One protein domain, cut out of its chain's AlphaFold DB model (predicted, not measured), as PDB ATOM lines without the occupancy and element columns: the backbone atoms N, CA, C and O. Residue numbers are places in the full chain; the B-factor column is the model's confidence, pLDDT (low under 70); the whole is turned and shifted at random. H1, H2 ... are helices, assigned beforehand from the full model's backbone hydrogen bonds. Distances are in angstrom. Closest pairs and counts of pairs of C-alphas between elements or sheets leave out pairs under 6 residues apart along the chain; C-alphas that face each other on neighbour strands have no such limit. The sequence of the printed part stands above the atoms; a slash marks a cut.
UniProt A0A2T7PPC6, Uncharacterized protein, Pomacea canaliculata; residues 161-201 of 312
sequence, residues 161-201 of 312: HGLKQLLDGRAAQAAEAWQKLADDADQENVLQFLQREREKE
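What this domain is: This is residues 161 to 201 of the 312 residues of an uncharacterized protein of Pomacea canaliculata (UniProt A0A2T7PPC6). The model is a lopsided V of two helices, with the longer H3 as one arm and H2 as the other; the arms come together where the end of H2 is joined to the beginning of H3 by a tight link. H1, a single short turn, sits at the open mouth of the V, where it packs on H2 and is near H3. The printed part has 41 residues with three named helices, in the order H1, H2, H3, and no named strand, and its class is all helix. It is compact, with a radius of gyration of the C-alphas of 10.2 A, and flat, with spans of 27 by 22 by 10 A.

Where its parts are: Begin at His 161 and go on to C-alpha 163 at (-33.409, -26.709, -40.988), where H1 begins; it takes in residues 163 to 166 and is 5.3 A from first to last C-alpha. After two residues, find C-alpha 169 at (-39.346, -28.596, -47.048), where H2 begins; it takes in residues 169 to 179 and is 15.2 A long from first to last C-alpha. Four residues later H3 begins at Asp 184 and runs through residues 184 to 201, 25.9 A from first to last C-alpha, to C-alpha 201 at (-20.278, -28.106, -45.082). H3 is the longest helix, with 18 residues.

How they stand to each other: Look first at H1 and H2, which touch, with 5 pairs of C-alphas within 8 A; their closest C-alphas are those of Leu 163 and Ala 172, 5.5 A apart. H2 and H3 are close but not clearly touching; their closest C-alphas are those of Gln 179 and Gln 187, 6.0 A apart. Their centres are 14.7 A apart. They run opposite ways at a steep tilt of 38 degrees, only just past shallow. H1 and H3 are near each other, with 5 pairs of C-alphas within 10 A and no pair within 8 A. In the backbones of H2 and H3, every O i to N i+4 pair is within hydrogen-bond range; H1, with 4 residues, is too short for such a pair, and its one O i to N i+3 pair is within range.

The domain as a whole: The two C-alphas farthest apart are those of Leu 181 and Glu 201, at 27.6 A, while the first and last printed C-alphas, of His 161 and Glu 201, are 14.8 A apart. The printed part has no cut, and both links, H1 to H2 and H2 to H3, are tight. Read the B-factor column for the model's confidence: the mean pLDDT of the printed part is 75.9, and it falls under 70 at residues 161 to 164, 169 to 170, 198, and 200 to 201.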
ATOM      1  N   HIS A 161     -32.683 -22.594 -36.583       61.91
ATOM      2  CA  HIS A 161     -31.645 -23.615 -36.735       61.91
ATOM      3  C   HIS A 161     -31.249 -23.882 -38.195       61.91
ATOM      4  O   HIS A 161     -30.370 -24.702 -38.434       61.91
ATOM      5  N   GLY A 162     -31.848 -23.181 -39.164       66.88
ATOM      6  CA  GLY A 162     -31.535 -23.350 -40.587       66.88
ATOM      7  C   GLY A 162     -31.935 -24.715 -41.158       66.88
ATOM      8  O   GLY A 162     -31.354 -25.157 -42.143       66.88
ATOM      9  N   LEU A 163     -32.926 -25.392 -40.569       69.69
ATOM     10  CA  LEU A 163     -33.409 -26.709 -40.988       69.69
ATOM     11  C   LEU A 163     -33.884 -26.720 -42.444       69.69
ATOM     12  O   LEU A 163     -33.746 -27.739 -43.113       69.69
ATOM     13  N   LYS A 164     -34.401 -25.600 -42.966       67.56
ATOM     14  CA  LYS A 164     -34.802 -25.495 -44.379       67.56
ATOM     15  C   LYS A 164     -33.621 -25.403 -45.345       67.56
ATOM     16  O   LYS A 164     -33.828 -25.564 -46.541       67.56
ATOM     17  N   GLN A 165     -32.420 -25.089 -44.853       71.25
ATOM     18  CA  GLN A 165     -31.197 -25.095 -45.663       71.25
ATOM     19  C   GLN A 165     -30.660 -26.523 -45.829       71.25
ATOM     20  O   GLN A 165     -30.109 -26.836 -46.876       71.25
ATOM     21  N   LEU A 166     -30.869 -27.379 -44.820       70.75
ATOM     22  CA  LEU A 166     -30.305 -28.731 -44.751       70.75
ATOM     23  C   LEU A 166     -31.282 -29.835 -45.192       70.75
ATOM     24  O   LEU A 166     -30.867 -30.880 -45.683       70.75
ATOM     25  N   LEU A 167     -32.587 -29.631 -44.991       71.50
ATOM     26  CA  LEU A 167     -33.624 -30.632 -45.234       71.50
ATOM     27  C   LEU A 167     -34.651 -30.130 -46.249       71.50
ATOM     28  O   LEU A 167     -35.022 -28.956 -46.263       71.50
ATOM     29  N   ASP A 168     -35.179 -31.055 -47.052       73.50
ATOM     30  CA  ASP A 168     -36.304 -30.780 -47.949       73.50
ATOM     31  C   ASP A 168     -37.514 -30.248 -47.160       73.50
ATOM     32  O   ASP A 168     -37.739 -30.631 -46.012       73.50
ATOM     33  N   GLY A 169     -38.332 -29.382 -47.760       69.88
ATOM     34  CA  GLY A 169     -39.346 -28.596 -47.048       69.88
ATOM     35  C   GLY A 169     -40.325 -29.433 -46.212       69.88
ATOM     36  O   GLY A 169     -40.736 -29.012 -45.128       69.88
ATOM     37  N   ARG A 170     -40.658 -30.650 -46.666       68.94
ATOM     38  CA  ARG A 170     -41.503 -31.599 -45.919       68.94
ATOM     39  C   ARG A 170     -40.762 -32.250 -44.747       68.94
ATOM     40  O   ARG A 170     -41.354 -32.439 -43.685       68.94
ATOM     41  N   ALA A 171     -39.489 -32.585 -44.936       71.69
ATOM     42  CA  ALA A 171     -38.632 -33.150 -43.899       71.69
ATOM     43  C   ALA A 171     -38.275 -32.099 -42.838       71.69
ATOM     44  O   ALA A 171     -38.356 -32.392 -41.650       71.69
ATOM     45  N   ALA A 172     -38.006 -30.855 -43.246       73.38
ATOM     46  CA  ALA A 172     -37.776 -29.725 -42.351       73.38
ATOM     47  C   ALA A 172     -38.991 -29.461 -41.448       73.38
ATOM     48  O   ALA A 172     -38.839 -29.274 -40.245       73.38
ATOM     49  N   GLN A 173     -40.212 -29.517 -41.995       71.88
ATOM     50  CA  GLN A 173     -41.435 -29.343 -41.207       71.88
ATOM     51  C   GLN A 173     -41.665 -30.491 -40.211       71.88
ATOM     52  O   GLN A 173     -42.104 -30.254 -39.085       71.88
ATOM     53  N   ALA A 174     -41.381 -31.733 -40.616       74.50
ATOM     54  CA  ALA A 174     -41.477 -32.889 -39.731       74.50
ATOM     55  C   ALA A 174     -40.428 -32.826 -38.610       74.50
ATOM     56  O   ALA A 174     -40.769 -33.067 -37.454       74.50
ATOM     57  N   ALA A 175     -39.193 -32.434 -38.933       76.56
ATOM     58  CA  ALA A 175     -38.118 -32.229 -37.967       76.56
ATOM     59  C   ALA A 175     -38.444 -31.092 -36.986       76.56
ATOM     60  O   ALA A 175     -38.284 -31.266 -35.784       76.56
ATOM     61  N   GLU A 176     -38.995 -29.971 -37.463       78.31
ATOM     62  CA  GLU A 176     -39.432 -28.858 -36.609       78.31
ATOM     63  C   GLU A 176     -40.576 -29.278 -35.667       78.31
ATOM     64  O   GLU A 176     -40.618 -28.880 -34.502       78.31
ATOM     65  N   ALA A 177     -41.528 -30.076 -36.157       78.25
ATOM     66  CA  ALA A 177     -42.613 -30.603 -35.334       78.25
ATOM     67  C   ALA A 177     -42.106 -31.610 -34.294       78.25
ATOM     68  O   ALA A 177     -42.570 -31.583 -33.157       78.25
ATOM     69  N   TRP A 178     -41.147 -32.457 -34.668       80.19
ATOM     70  CA  TRP A 178     -40.517 -33.414 -33.765       80.19
ATOM     71  C   TRP A 178     -39.695 -32.707 -32.685       80.19
ATOM     72  O   TRP A 178     -39.896 -32.976 -31.508       80.19
ATOM     73  N   GLN A 179     -38.868 -31.725 -33.056       81.19
ATOM     74  CA  GLN A 179     -38.044 -30.957 -32.118       81.19
ATOM     75  C   GLN A 179     -38.894 -30.245 -31.055       81.19
ATOM     76  O   GLN A 179     -38.497 -30.174 -29.902       81.19
ATOM     77  N   LYS A 180     -40.092 -29.765 -31.412       81.69
ATOM     78  CA  LYS A 180     -41.029 -29.143 -30.456       81.69
ATOM     79  C   LYS A 180     -41.685 -30.119 -29.484       81.69
ATOM     80  O   LYS A 180     -42.269 -29.671 -28.501       81.69
ATOM     81  N   LEU A 181     -41.691 -31.407 -29.813       81.75
ATOM     82  CA  LEU A 181     -42.267 -32.471 -28.992       81.75
ATOM     83  C   LEU A 181     -41.197 -33.263 -28.232       81.75
ATOM     84  O   LEU A 181     -41.560 -34.037 -27.352       81.75
ATOM     85  N   ALA A 182     -39.923 -33.100 -28.589       84.38
ATOM     86  CA  ALA A 182     -38.794 -33.770 -27.963       84.38
ATOM     87  C   ALA A 182     -38.414 -33.112 -26.629       84.38
ATOM     88  O   ALA A 182     -38.613 -31.907 -26.445       84.38
ATOM     89  N   ASP A 183     -37.828 -33.905 -25.734       89.81
ATOM     90  CA  ASP A 183     -37.304 -33.438 -24.451       89.81
ATOM     91  C   ASP A 183     -36.089 -32.515 -24.648       89.81
ATOM     92  O   ASP A 183     -35.377 -32.602 -25.652       89.81
ATOM     93  N   ASP A 184     -35.817 -31.643 -23.673       82.50
ATOM     94  CA  ASP A 184     -34.754 -30.628 -23.766       82.50
ATOM     95  C   ASP A 184     -33.368 -31.240 -24.065       82.50
ATOM     96  O   ASP A 184     -32.596 -30.688 -24.850       82.50
ATOM     97  N   ALA A 185     -33.076 -32.430 -23.523       85.38
ATOM     98  CA  ALA A 185     -31.828 -33.152 -23.788       85.38
ATOM     99  C   ALA A 185     -31.687 -33.577 -25.263       85.38
ATOM    100  O   ALA A 185     -30.608 -33.480 -25.853       85.38
ATOM    101  N   ASP A 186     -32.784 -34.013 -25.882       81.62
ATOM    102  CA  ASP A 186     -32.802 -34.412 -27.289       81.62
ATOM    103  C   ASP A 186     -32.738 -33.195 -28.212       81.62
ATOM    104  O   ASP A 186     -32.085 -33.239 -29.258       81.62
ATOM    105  N   GLN A 187     -33.347 -32.077 -27.805       80.38
ATOM    106  CA  GLN A 187     -33.221 -30.810 -28.521       80.38
ATOM    107  C   GLN A 187     -31.759 -30.351 -28.570       80.38
ATOM    108  O   GLN A 187     -31.265 -30.029 -29.651       80.38
ATOM    109  N   GLU A 188     -31.040 -30.371 -27.447       81.56
ATOM    110  CA  GLU A 188     -29.621 -29.992 -27.402       81.56
ATOM    111  C   GLU A 188     -28.742 -30.897 -28.276       81.56
ATOM    112  O   GLU A 188     -27.887 -30.401 -29.017       81.56
ATOM    113  N   ASN A 189     -28.990 -32.210 -28.266       82.88
ATOM    114  CA  ASN A 189     -28.266 -33.167 -29.108       82.88
ATOM    115  C   ASN A 189     -28.458 -32.885 -30.606       82.88
ATOM    116  O   ASN A 189     -27.493 -32.914 -31.377       82.88
ATOM    117  N   VAL A 190     -29.685 -32.562 -31.025       77.69
ATOM    118  CA  VAL A 190     -29.986 -32.191 -32.417       77.69
ATOM    119  C   VAL A 190     -29.318 -30.873 -32.799       77.69
ATOM    120  O   VAL A 190     -28.788 -30.755 -33.904       77.69
ATOM    121  N   LEU A 191     -29.270 -29.891 -31.896       77.69
ATOM    122  CA  LEU A 191     -28.585 -28.624 -32.153       77.69
ATOM    123  C   LEU A 191     -27.079 -28.801 -32.332       77.69
ATOM    124  O   LEU A 191     -26.510 -28.233 -33.264       77.69
ATOM    125  N   GLN A 192     -26.444 -29.628 -31.500       82.62
ATOM    126  CA  GLN A 192     -25.030 -29.965 -31.663       82.62
ATOM    127  C   GLN A 192     -24.771 -30.723 -32.970       82.62
ATOM    128  O   GLN A 192     -23.763 -30.481 -33.633       82.62
ATOM    129  N   PHE A 193     -25.676 -31.620 -33.369       81.31
ATOM    130  CA  PHE A 193     -25.578 -32.327 -34.646       81.31
ATOM    131  C   PHE A 193     -25.668 -31.366 -35.841       81.31
ATOM    132  O   PHE A 193     -24.809 -31.405 -36.718       81.31
ATOM    133  N   LEU A 194     -26.646 -30.455 -35.847       77.19
ATOM    134  CA  LEU A 194     -26.818 -29.461 -36.912       77.19
ATOM    135  C   LEU A 194     -25.641 -28.483 -36.994       77.19
ATOM    136  O   LEU A 194     -25.221 -28.125 -38.092       77.19
ATOM    137  N   GLN A 195     -25.079 -28.077 -35.852       78.50
ATOM    138  CA  GLN A 195     -23.861 -27.262 -35.822       78.50
ATOM    139  C   GLN A 195     -22.680 -27.998 -36.462       78.50
ATOM    140  O   GLN A 195     -22.009 -27.426 -37.316       78.50
ATOM    141  N   ARG A 196     -22.480 -29.283 -36.138       79.31
ATOM    142  CA  ARG A 196     -21.412 -30.099 -36.739       79.31
ATOM    143  C   ARG A 196     -21.593 -30.304 -38.239       79.31
ATOM    144  O   ARG A 196     -20.611 -30.270 -38.970       79.31
ATOM    145  N   GLU A 197     -22.816 -30.530 -38.713       74.81
ATOM    146  CA  GLU A 197     -23.077 -30.666 -40.154       74.81
ATOM    147  C   GLU A 197     -22.816 -29.349 -40.892       74.81
ATOM    148  O   GLU A 197     -22.145 -29.345 -41.922       74.81
ATOM    149  N   ARG A 198     -23.208 -28.212 -40.306       69.25
ATOM    150  CA  ARG A 198     -22.888 -26.892 -40.859       69.25
ATOM    151  C   ARG A 198     -21.381 -26.636 -40.907       69.25
ATOM    152  O   ARG A 198     -20.875 -26.094 -41.885       69.25
ATOM    153  N   GLU A 199     -20.648 -27.035 -39.870       71.06
ATOM    154  CA  GLU A 199     -19.185 -26.939 -39.826       71.06
ATOM    155  C   GLU A 199     -18.511 -27.851 -40.864       71.06
ATOM    156  O   GLU A 199     -17.532 -27.441 -41.487       71.06
ATOM    157  N   LYS A 200     -19.051 -29.050 -41.119       69.38
ATOM    158  CA  LYS A 200     -18.562 -29.950 -42.179       69.38
ATOM    159  C   LYS A 200     -18.814 -29.393 -43.578       69.38
ATOM    160  O   LYS A 200     -17.913 -29.451 -44.413       69.38
ATOM    161  N   GLU A 201     -19.991 -28.819 -43.829       62.62
ATOM    162  CA  GLU A 201     -20.278 -28.106 -45.082       62.62
ATOM    163  C   GLU A 201     -19.330 -26.909 -45.263       62.62
ATOM    164  O   GLU A 201     -18.798 -26.695 -46.353       62.62
TER     165      GLU A 201